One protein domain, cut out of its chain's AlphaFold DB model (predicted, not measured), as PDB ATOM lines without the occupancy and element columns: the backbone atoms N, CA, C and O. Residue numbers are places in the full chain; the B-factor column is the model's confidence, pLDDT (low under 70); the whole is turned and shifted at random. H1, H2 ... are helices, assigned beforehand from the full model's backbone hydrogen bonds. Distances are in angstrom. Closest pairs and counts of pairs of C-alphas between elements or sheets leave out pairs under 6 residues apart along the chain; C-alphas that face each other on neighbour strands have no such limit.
ATOM      1  N   ALA A  10      78.909 -88.040 -49.540       93.38
ATOM      2  CA  ALA A  10      77.835 -87.411 -50.305       93.38
ATOM      3  C   ALA A  10      77.839 -85.884 -50.125       93.38
ATOM      4  O   ALA A  10      77.861 -85.154 -51.113       93.38
ATOM      5  N   GLU A  11      77.930 -85.398 -48.882       91.56
ATOM      6  CA  GLU A  11      78.028 -83.960 -48.590       91.56
ATOM      7  C   GLU A  11      79.296 -83.341 -49.204       91.56
ATOM      8  O   GLU A  11      79.267 -82.223 -49.724       91.56
ATOM      9  N   LEU A  12      80.417 -84.072 -49.197       93.75
ATOM     10  CA  LEU A  12      81.655 -83.630 -49.845       93.75
ATOM     11  C   LEU A  12      81.526 -83.576 -51.372       93.75
ATOM     12  O   LEU A  12      82.048 -82.648 -51.992       93.75
ATOM     13  N   ALA A  13      80.861 -84.555 -51.985       95.62
ATOM     14  CA  ALA A  13      80.625 -84.586 -53.424       95.62
ATOM     15  C   ALA A  13      79.704 -83.439 -53.867       95.62
ATOM     16  O   ALA A  13      80.034 -82.730 -54.818       95.62
ATOM     17  N   GLU A  14      78.614 -83.199 -53.135       95.38
ATOM     18  CA  GLU A  14      77.715 -82.063 -53.360       95.38
ATOM     19  C   GLU A  14      78.459 -80.730 -53.248       95.38
ATOM     20  O   GLU A  14      78.319 -79.867 -54.115       95.38
ATOM     21  N   TRP A  15      79.312 -80.572 -52.232       94.44
ATOM     22  CA  TRP A  15      80.127 -79.369 -52.079       94.44
ATOM     23  C   TRP A  15      81.101 -79.163 -53.246       94.44
ATOM     24  O   TRP A  15      81.258 -78.045 -53.744       94.44
ATOM     25  N   ARG A  16      81.756 -80.236 -53.706       96.44
ATOM     26  CA  ARG A  16      82.708 -80.193 -54.830       96.44
ATOM     27  C   ARG A  16      82.039 -79.899 -56.173       96.44
ATOM     28  O   ARG A  16      82.719 -79.391 -57.057       96.44
ATOM     29  N   ALA A  17      80.751 -80.205 -56.321       97.69
ATOM     30  CA  ALA A  17      79.987 -79.913 -57.532       97.69
ATOM     31  C   ALA A  17      79.626 -78.424 -57.680       97.69
ATOM     32  O   ALA A  17      79.324 -77.978 -58.785       97.69
ATOM     33  N   LEU A  18      79.665 -77.654 -56.588       97.50
ATOM     34  CA  LEU A  18      79.421 -76.213 -56.614       97.50
ATOM     35  C   LEU A  18      80.546 -75.464 -57.333       97.50
ATOM     36  O   LEU A  18      81.729 -75.797 -57.203       97.50
ATOM     37  N   SER A  19      80.187 -74.372 -58.004       98.06
ATOM     38  CA  SER A  19      81.172 -73.408 -58.483       98.06
ATOM     39  C   SER A  19      81.919 -72.762 -57.312       98.06
ATOM     40  O   SER A  19      81.450 -72.709 -56.169       98.06
ATOM     41  N   ARG A  20      83.099 -72.203 -57.595       96.75
ATOM     42  CA  ARG A  20      83.892 -71.511 -56.572       96.75
ATOM     43  C   ARG A  20      83.137 -70.332 -55.948       96.75
ATOM     44  O   ARG A  20      83.297 -70.079 -54.756       96.75
ATOM     45  N   GLU A  21      82.329 -69.621 -56.726       98.12
ATOM     46  CA  GLU A  21      81.541 -68.488 -56.233       98.12
ATOM     47  C   GLU A  21      80.442 -68.942 -55.273       98.12
ATOM     48  O   GLU A  21      80.300 -68.366 -54.195       98.12
ATOM     49  N   GLU A  22      79.736 -70.026 -55.597       97.50
ATOM     50  CA  GLU A  22      78.713 -70.603 -54.720       97.50
ATOM     51  C   GLU A  22      79.312 -71.133 -53.415       97.50
ATOM     52  O   GLU A  22      78.757 -70.896 -52.341       97.50
ATOM     53  N   GLN A  23      80.476 -71.789 -53.477       97.19
ATOM     54  CA  GLN A  23      81.206 -72.209 -52.277       97.19
ATOM     55  C   GLN A  23      81.543 -71.008 -51.384       97.19
ATOM     56  O   GLN A  23      81.328 -71.050 -50.171       97.19
ATOM     57  N   LEU A  24      82.048 -69.917 -51.970       96.38
ATOM     58  CA  LEU A  24      82.386 -68.703 -51.228       96.38
ATOM     59  C   LEU A  24      81.147 -68.015 -50.646       96.38
ATOM     60  O   LEU A  24      81.208 -67.542 -49.511       96.38
ATOM     61  N   ALA A  25      80.039 -67.966 -51.386       96.56
ATOM     62  CA  ALA A  25      78.784 -67.389 -50.917       96.56
ATOM     63  C   ALA A  25      78.240 -68.160 -49.707       96.56
ATOM     64  O   ALA A  25      78.025 -67.563 -48.651       96.56
ATOM     65  N   ARG A  26      78.131 -69.491 -49.817       94.56
ATOM     66  CA  ARG A  26      77.671 -70.361 -48.722       94.56
ATOM     67  C   ARG A  26      78.592 -70.291 -47.507       94.56
ATOM     68  O   ARG A  26      78.129 -70.238 -46.373       94.56
ATOM     69  N   TYR A  27      79.907 -70.248 -47.722       91.56
ATOM     70  CA  TYR A  27      80.860 -70.109 -46.622       91.56
ATOM     71  C   TYR A  27      80.716 -68.764 -45.897       91.56
ATOM     72  O   TYR A  27      80.705 -68.717 -44.666       91.56
ATOM     73  N   ARG A  28      80.564 -67.662 -46.644       93.69
ATOM     74  CA  ARG A  28      80.340 -66.331 -46.059       93.69
ATOM     75  C   ARG A  28      79.045 -66.271 -45.261       93.69
ATOM     76  O   ARG A  28      79.054 -65.689 -44.185       93.69
ATOM     77  N   GLU A  29      77.972 -66.881 -45.756       93.00
ATOM     78  CA  GLU A  29      76.694 -66.967 -45.043       93.00
ATOM     79  C   GLU A  29      76.855 -67.654 -43.679       93.00
ATOM     80  O   GLU A  29      76.417 -67.120 -42.663       93.00
ATOM     81  N   VAL A  30      77.578 -68.778 -43.618       89.75
ATOM     82  CA  VAL A  30      77.865 -69.465 -42.344       89.75
ATOM     83  C   VAL A  30      78.617 -68.556 -41.368       89.75
ATOM     84  O   VAL A  30      78.294 -68.528 -40.180       89.75
ATOM     85  N   LEU A  31      79.592 -67.783 -41.854       87.88
ATOM     86  CA  LEU A  31      80.362 -66.858 -41.017       87.88
ATOM     87  C   LEU A  31      79.560 -65.642 -40.528       87.88
ATOM     88  O   LEU A  31      79.993 -64.975 -39.589       87.88
ATOM     89  N   GLN A  32      78.396 -65.356 -41.115       91.75
ATOM     90  CA  GLN A  32      77.503 -64.305 -40.619       91.75
ATOM     91  C   GLN A  32      76.723 -64.729 -39.370       91.75
ATOM     92  O   GLN A  32      76.079 -63.882 -38.751       91.75
ATOM     93  N   HIS A  33      76.798 -65.997 -38.952       87.56
ATOM     94  CA  HIS A  33      76.130 -66.460 -37.743       87.56
ATOM     95  C   HIS A  33      76.585 -65.651 -36.506       87.56
ATOM     96  O   HIS A  33      77.791 -65.461 -36.320       87.56
ATOM     97  N   PRO A  34      75.671 -65.215 -35.614       86.50
ATOM     98  CA  PRO A  34      76.018 -64.379 -34.458       86.50
ATOM     99  C   PRO A  34      77.112 -64.970 -33.560       86.50
ATOM    100  O   PRO A  34      77.978 -64.245 -33.076       86.50
ATOM    101  N   ASP A  35      77.132 -66.297 -33.390       83.12
ATOM    102  CA  ASP A  35      78.187 -66.969 -32.615       83.12
ATOM    103  C   ASP A  35      79.591 -66.770 -33.204       83.12
ATOM    104  O   ASP A  35      80.554 -66.720 -32.443       83.12
ATOM    105  N   CYS A  36      79.722 -66.633 -34.529       83.50
ATOM    106  CA  CYS A  36      81.005 -66.381 -35.190       83.50
ATOM    107  C   CYS A  36      81.515 -64.955 -34.944       83.50
ATOM    108  O   CYS A  36      82.715 -64.712 -35.034       83.50
ATOM    109  N   GLN A  37      80.620 -64.022 -34.612       85.25
ATOM    110  CA  GLN A  37      80.951 -62.626 -34.316       85.25
ATOM    111  C   GLN A  37      81.115 -62.368 -32.812       85.25
ATOM    112  O   GLN A  37      81.497 -61.273 -32.398       85.25
ATOM    113  N   ARG A  38      80.824 -63.366 -31.969       87.50
ATOM    114  CA  ARG A  38      80.877 -63.221 -30.519       87.50
ATOM    115  C   ARG A  38      82.324 -63.198 -30.035       87.50
ATOM    116  O   ARG A  38      83.002 -64.223 -30.010       87.50
ATOM    117  N   ILE A  39      82.772 -62.031 -29.579       85.75
ATOM    118  CA  ILE A  39      84.055 -61.875 -28.891       85.75
ATOM    119  C   ILE A  39      83.967 -62.580 -27.535       85.75
ATOM    120  O   ILE A  39      83.004 -62.404 -26.789       85.75
ATOM    121  N   THR A  40      84.970 -63.391 -27.212       86.56
ATOM    122  CA  THR A  40      85.028 -64.116 -25.939       86.56
ATOM    123  C   THR A  40      86.444 -64.058 -25.380       86.56
ATOM    124  O   THR A  40      87.405 -64.085 -26.144       86.56
ATOM    125  N   SER A  41      86.575 -64.039 -24.054       93.25
ATOM    126  CA  SER A  41      87.861 -64.210 -23.364       93.25
ATOM    127  C   SER A  41      88.309 -65.674 -23.279       93.25
ATOM    128  O   SER A  41      89.351 -65.958 -22.693       93.25
ATOM    129  N   SER A  42      87.515 -66.607 -23.814       90.81
ATOM    130  CA  SER A  42      87.823 -68.035 -23.807       90.81
ATOM    131  C   SER A  42      89.042 -68.298 -24.675       90.81
ATOM    132  O   SER A  42      89.108 -67.874 -25.831       90.81
ATOM    133  N   THR A  43      89.984 -69.055 -24.137       92.12
ATOM    134  CA  THR A  43      91.090 -69.583 -24.924       92.12
ATOM    135  C   THR A  43      90.600 -70.703 -25.844       92.12
ATOM    136  O   THR A  43      89.526 -71.283 -25.658       92.12
ATOM    137  N   MET A  44      91.423 -71.084 -26.823       85.06
ATOM    138  CA  MET A  44      91.146 -72.266 -27.649       85.06
ATOM    139  C   MET A  44      90.996 -73.547 -26.811       85.06
ATOM    140  O   MET A  44      90.197 -74.419 -27.157       85.06
ATOM    141  N   SER A  45      91.721 -73.650 -25.695       92.88
ATOM    142  CA  SER A  45      91.603 -74.766 -24.755       92.88
ATOM    143  C   SER A  45      90.230 -74.798 -24.083       92.88
ATOM    144  O   SER A  45      89.618 -75.863 -24.009       92.88
ATOM    145  N   ASP A  46      89.708 -73.639 -23.674       92.00
ATOM    146  CA  ASP A  46      88.382 -73.524 -23.055       92.00
ATOM    147  C   ASP A  46      87.272 -73.907 -24.037       92.00
ATOM    148  O   ASP A  46      86.370 -74.680 -23.703       92.00
ATOM    149  N   ILE A  47      87.383 -73.431 -25.282       86.62
ATOM    150  CA  ILE A  47      86.454 -73.764 -26.369       86.62
ATOM    151  C   ILE A  47      86.463 -75.275 -26.635       86.62
ATOM    152  O   ILE A  47      85.403 -75.893 -26.761       86.62
ATOM    153  N   ARG A  48      87.650 -75.895 -26.680       87.50
ATOM    154  CA  ARG A  48      87.789 -77.344 -26.878       87.50
ATOM    155  C   ARG A  48      87.179 -78.138 -25.724       87.50
ATOM    156  O   ARG A  48      86.444 -79.093 -25.980       87.50
ATOM    157  N   ALA A  49      87.461 -77.752 -24.481       90.62
ATOM    158  CA  ALA A  49      86.922 -78.420 -23.299       90.62
ATOM    159  C   ALA A  49      85.387 -78.337 -23.260       90.62
ATOM    160  O   ALA A  49      84.712 -79.327 -22.978       90.62
ATOM    161  N   GLU A  50      84.819 -77.183 -23.611       88.50
ATOM    162  CA  GLU A  50      83.371 -76.994 -23.716       88.50
ATOM    163  C   GLU A  50      82.746 -77.859 -24.818       88.50
ATOM    164  O   GLU A  50      81.730 -78.521 -24.590       88.50
ATOM    165  N   ALA A  51      83.366 -77.927 -25.998       84.75
ATOM    166  CA  ALA A  51      82.900 -78.798 -27.074       84.75
ATOM    167  C   ALA A  51      82.901 -80.279 -26.651       84.75
ATOM    168  O   ALA A  51      81.933 -80.996 -26.910       84.75
ATOM    169  N   GLN A  52      83.947 -80.727 -25.948       86.12
ATOM    170  CA  GLN A  52      84.037 -82.093 -25.423       86.12
ATOM    171  C   GLN A  52      82.925 -82.396 -24.411       86.12
ATOM    172  O   GLN A  52      82.279 -83.438 -24.526       86.12
ATOM    173  N   ARG A  53      82.643 -81.473 -23.477       89.25
ATOM    174  CA  ARG A  53      81.528 -81.614 -22.522       89.25
ATOM    175  C   ARG A  53      80.186 -81.777 -23.234       89.25
ATOM    176  O   ARG A  53      79.426 -82.680 -22.897       89.25
ATOM    177  N   ARG A  54      79.912 -80.960 -24.259       85.12
ATOM    178  CA  ARG A  54      78.665 -81.035 -25.043       85.12
ATOM    179  C   ARG A  54      78.506 -82.361 -25.777       85.12
ATOM    180  O   ARG A  54      77.396 -82.869 -25.874       85.12
ATOM    181  N   VAL A  55      79.593 -82.917 -26.314       81.44
ATOM    182  CA  VAL A  55      79.561 -84.227 -26.980       81.44
ATOM    183  C   VAL A  55      79.326 -85.348 -25.969       81.44
ATOM    184  O   VAL A  55      78.500 -86.217 -26.235       81.44
ATOM    185  N   ALA A  56      80.002 -85.320 -24.817       82.00
ATOM    186  CA  ALA A  56      79.800 -86.308 -23.756       82.00
ATOM    187  C   ALA A  56      78.346 -86.310 -23.251       82.00
ATOM    188  O   ALA A  56      77.739 -87.371 -23.152       82.00
ATOM    189  N   ALA A  57      77.760 -85.127 -23.047       81.50
ATOM    190  CA  ALA A  57      76.372 -84.968 -22.610       81.50
ATOM    191  C   ALA A  57      75.321 -85.455 -23.627       81.50
ATOM    192  O   ALA A  57      74.178 -85.669 -23.255       81.50
ATOM    193  N   ARG A  58      75.679 -85.616 -24.909       74.75
ATOM    194  CA  ARG A  58      74.787 -86.178 -25.945       74.75
ATOM    195  C   ARG A  58      74.859 -87.704 -26.044       74.75
ATOM    196  O   ARG A  58      74.094 -88.286 -26.805       74.75
ATOM    197  N   ARG A  59      75.839 -88.329 -25.382       62.50
ATOM    198  CA  ARG A  59      76.113 -89.775 -25.450       62.50
ATOM    199  C   ARG A  59      75.692 -90.541 -24.193       62.50
ATOM    200  O   ARG A  59      75.729 -91.766 -24.233       62.50
TER     201      ARG A  59
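What this domain is: This is residues 10 to 59 of the 60 residues of an uncharacterized protein of Bradyrhizobium sp. (strain BTAi1 / ATCC BAA-1182) (UniProt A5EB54). The model is an open, flat bracket: H4 and H1 are the legs, H2 and H3 the crossbar. The printed part has 50 residues with four named helices, H1 to H4, and no named strand: all helix. It is extended, radius of gyration of the C-alphas 15.4 A, spanning 36 by 29 by 15 A.

How they stand to each other: H4, residues 44 to 57, is apart from H3, 34 to 37, H2, 20 to 31, and H1, 10 to 17. H2 is close to H3 and H1 but not clearly touching either: the closest C-alphas are 7.9 A apart for Leu 31 and Gln 37, 7.2 A for Gln 23 and Trp 15. H1 and H2 run opposite ways at a steep tilt of 54 degrees. Every O i to N i+4 pair in H1, H2 and H4 is within hydrogen-bond range.

Where its parts are: H4 measures 20.1 A and begins at C-alpha 44, (91.146, -72.266, -27.649); H1 begins at C-alpha 10, (77.835, -87.411, -50.305).

The domain as a whole: The printed part has no cut; residue 59 alone has pLDDT under 70.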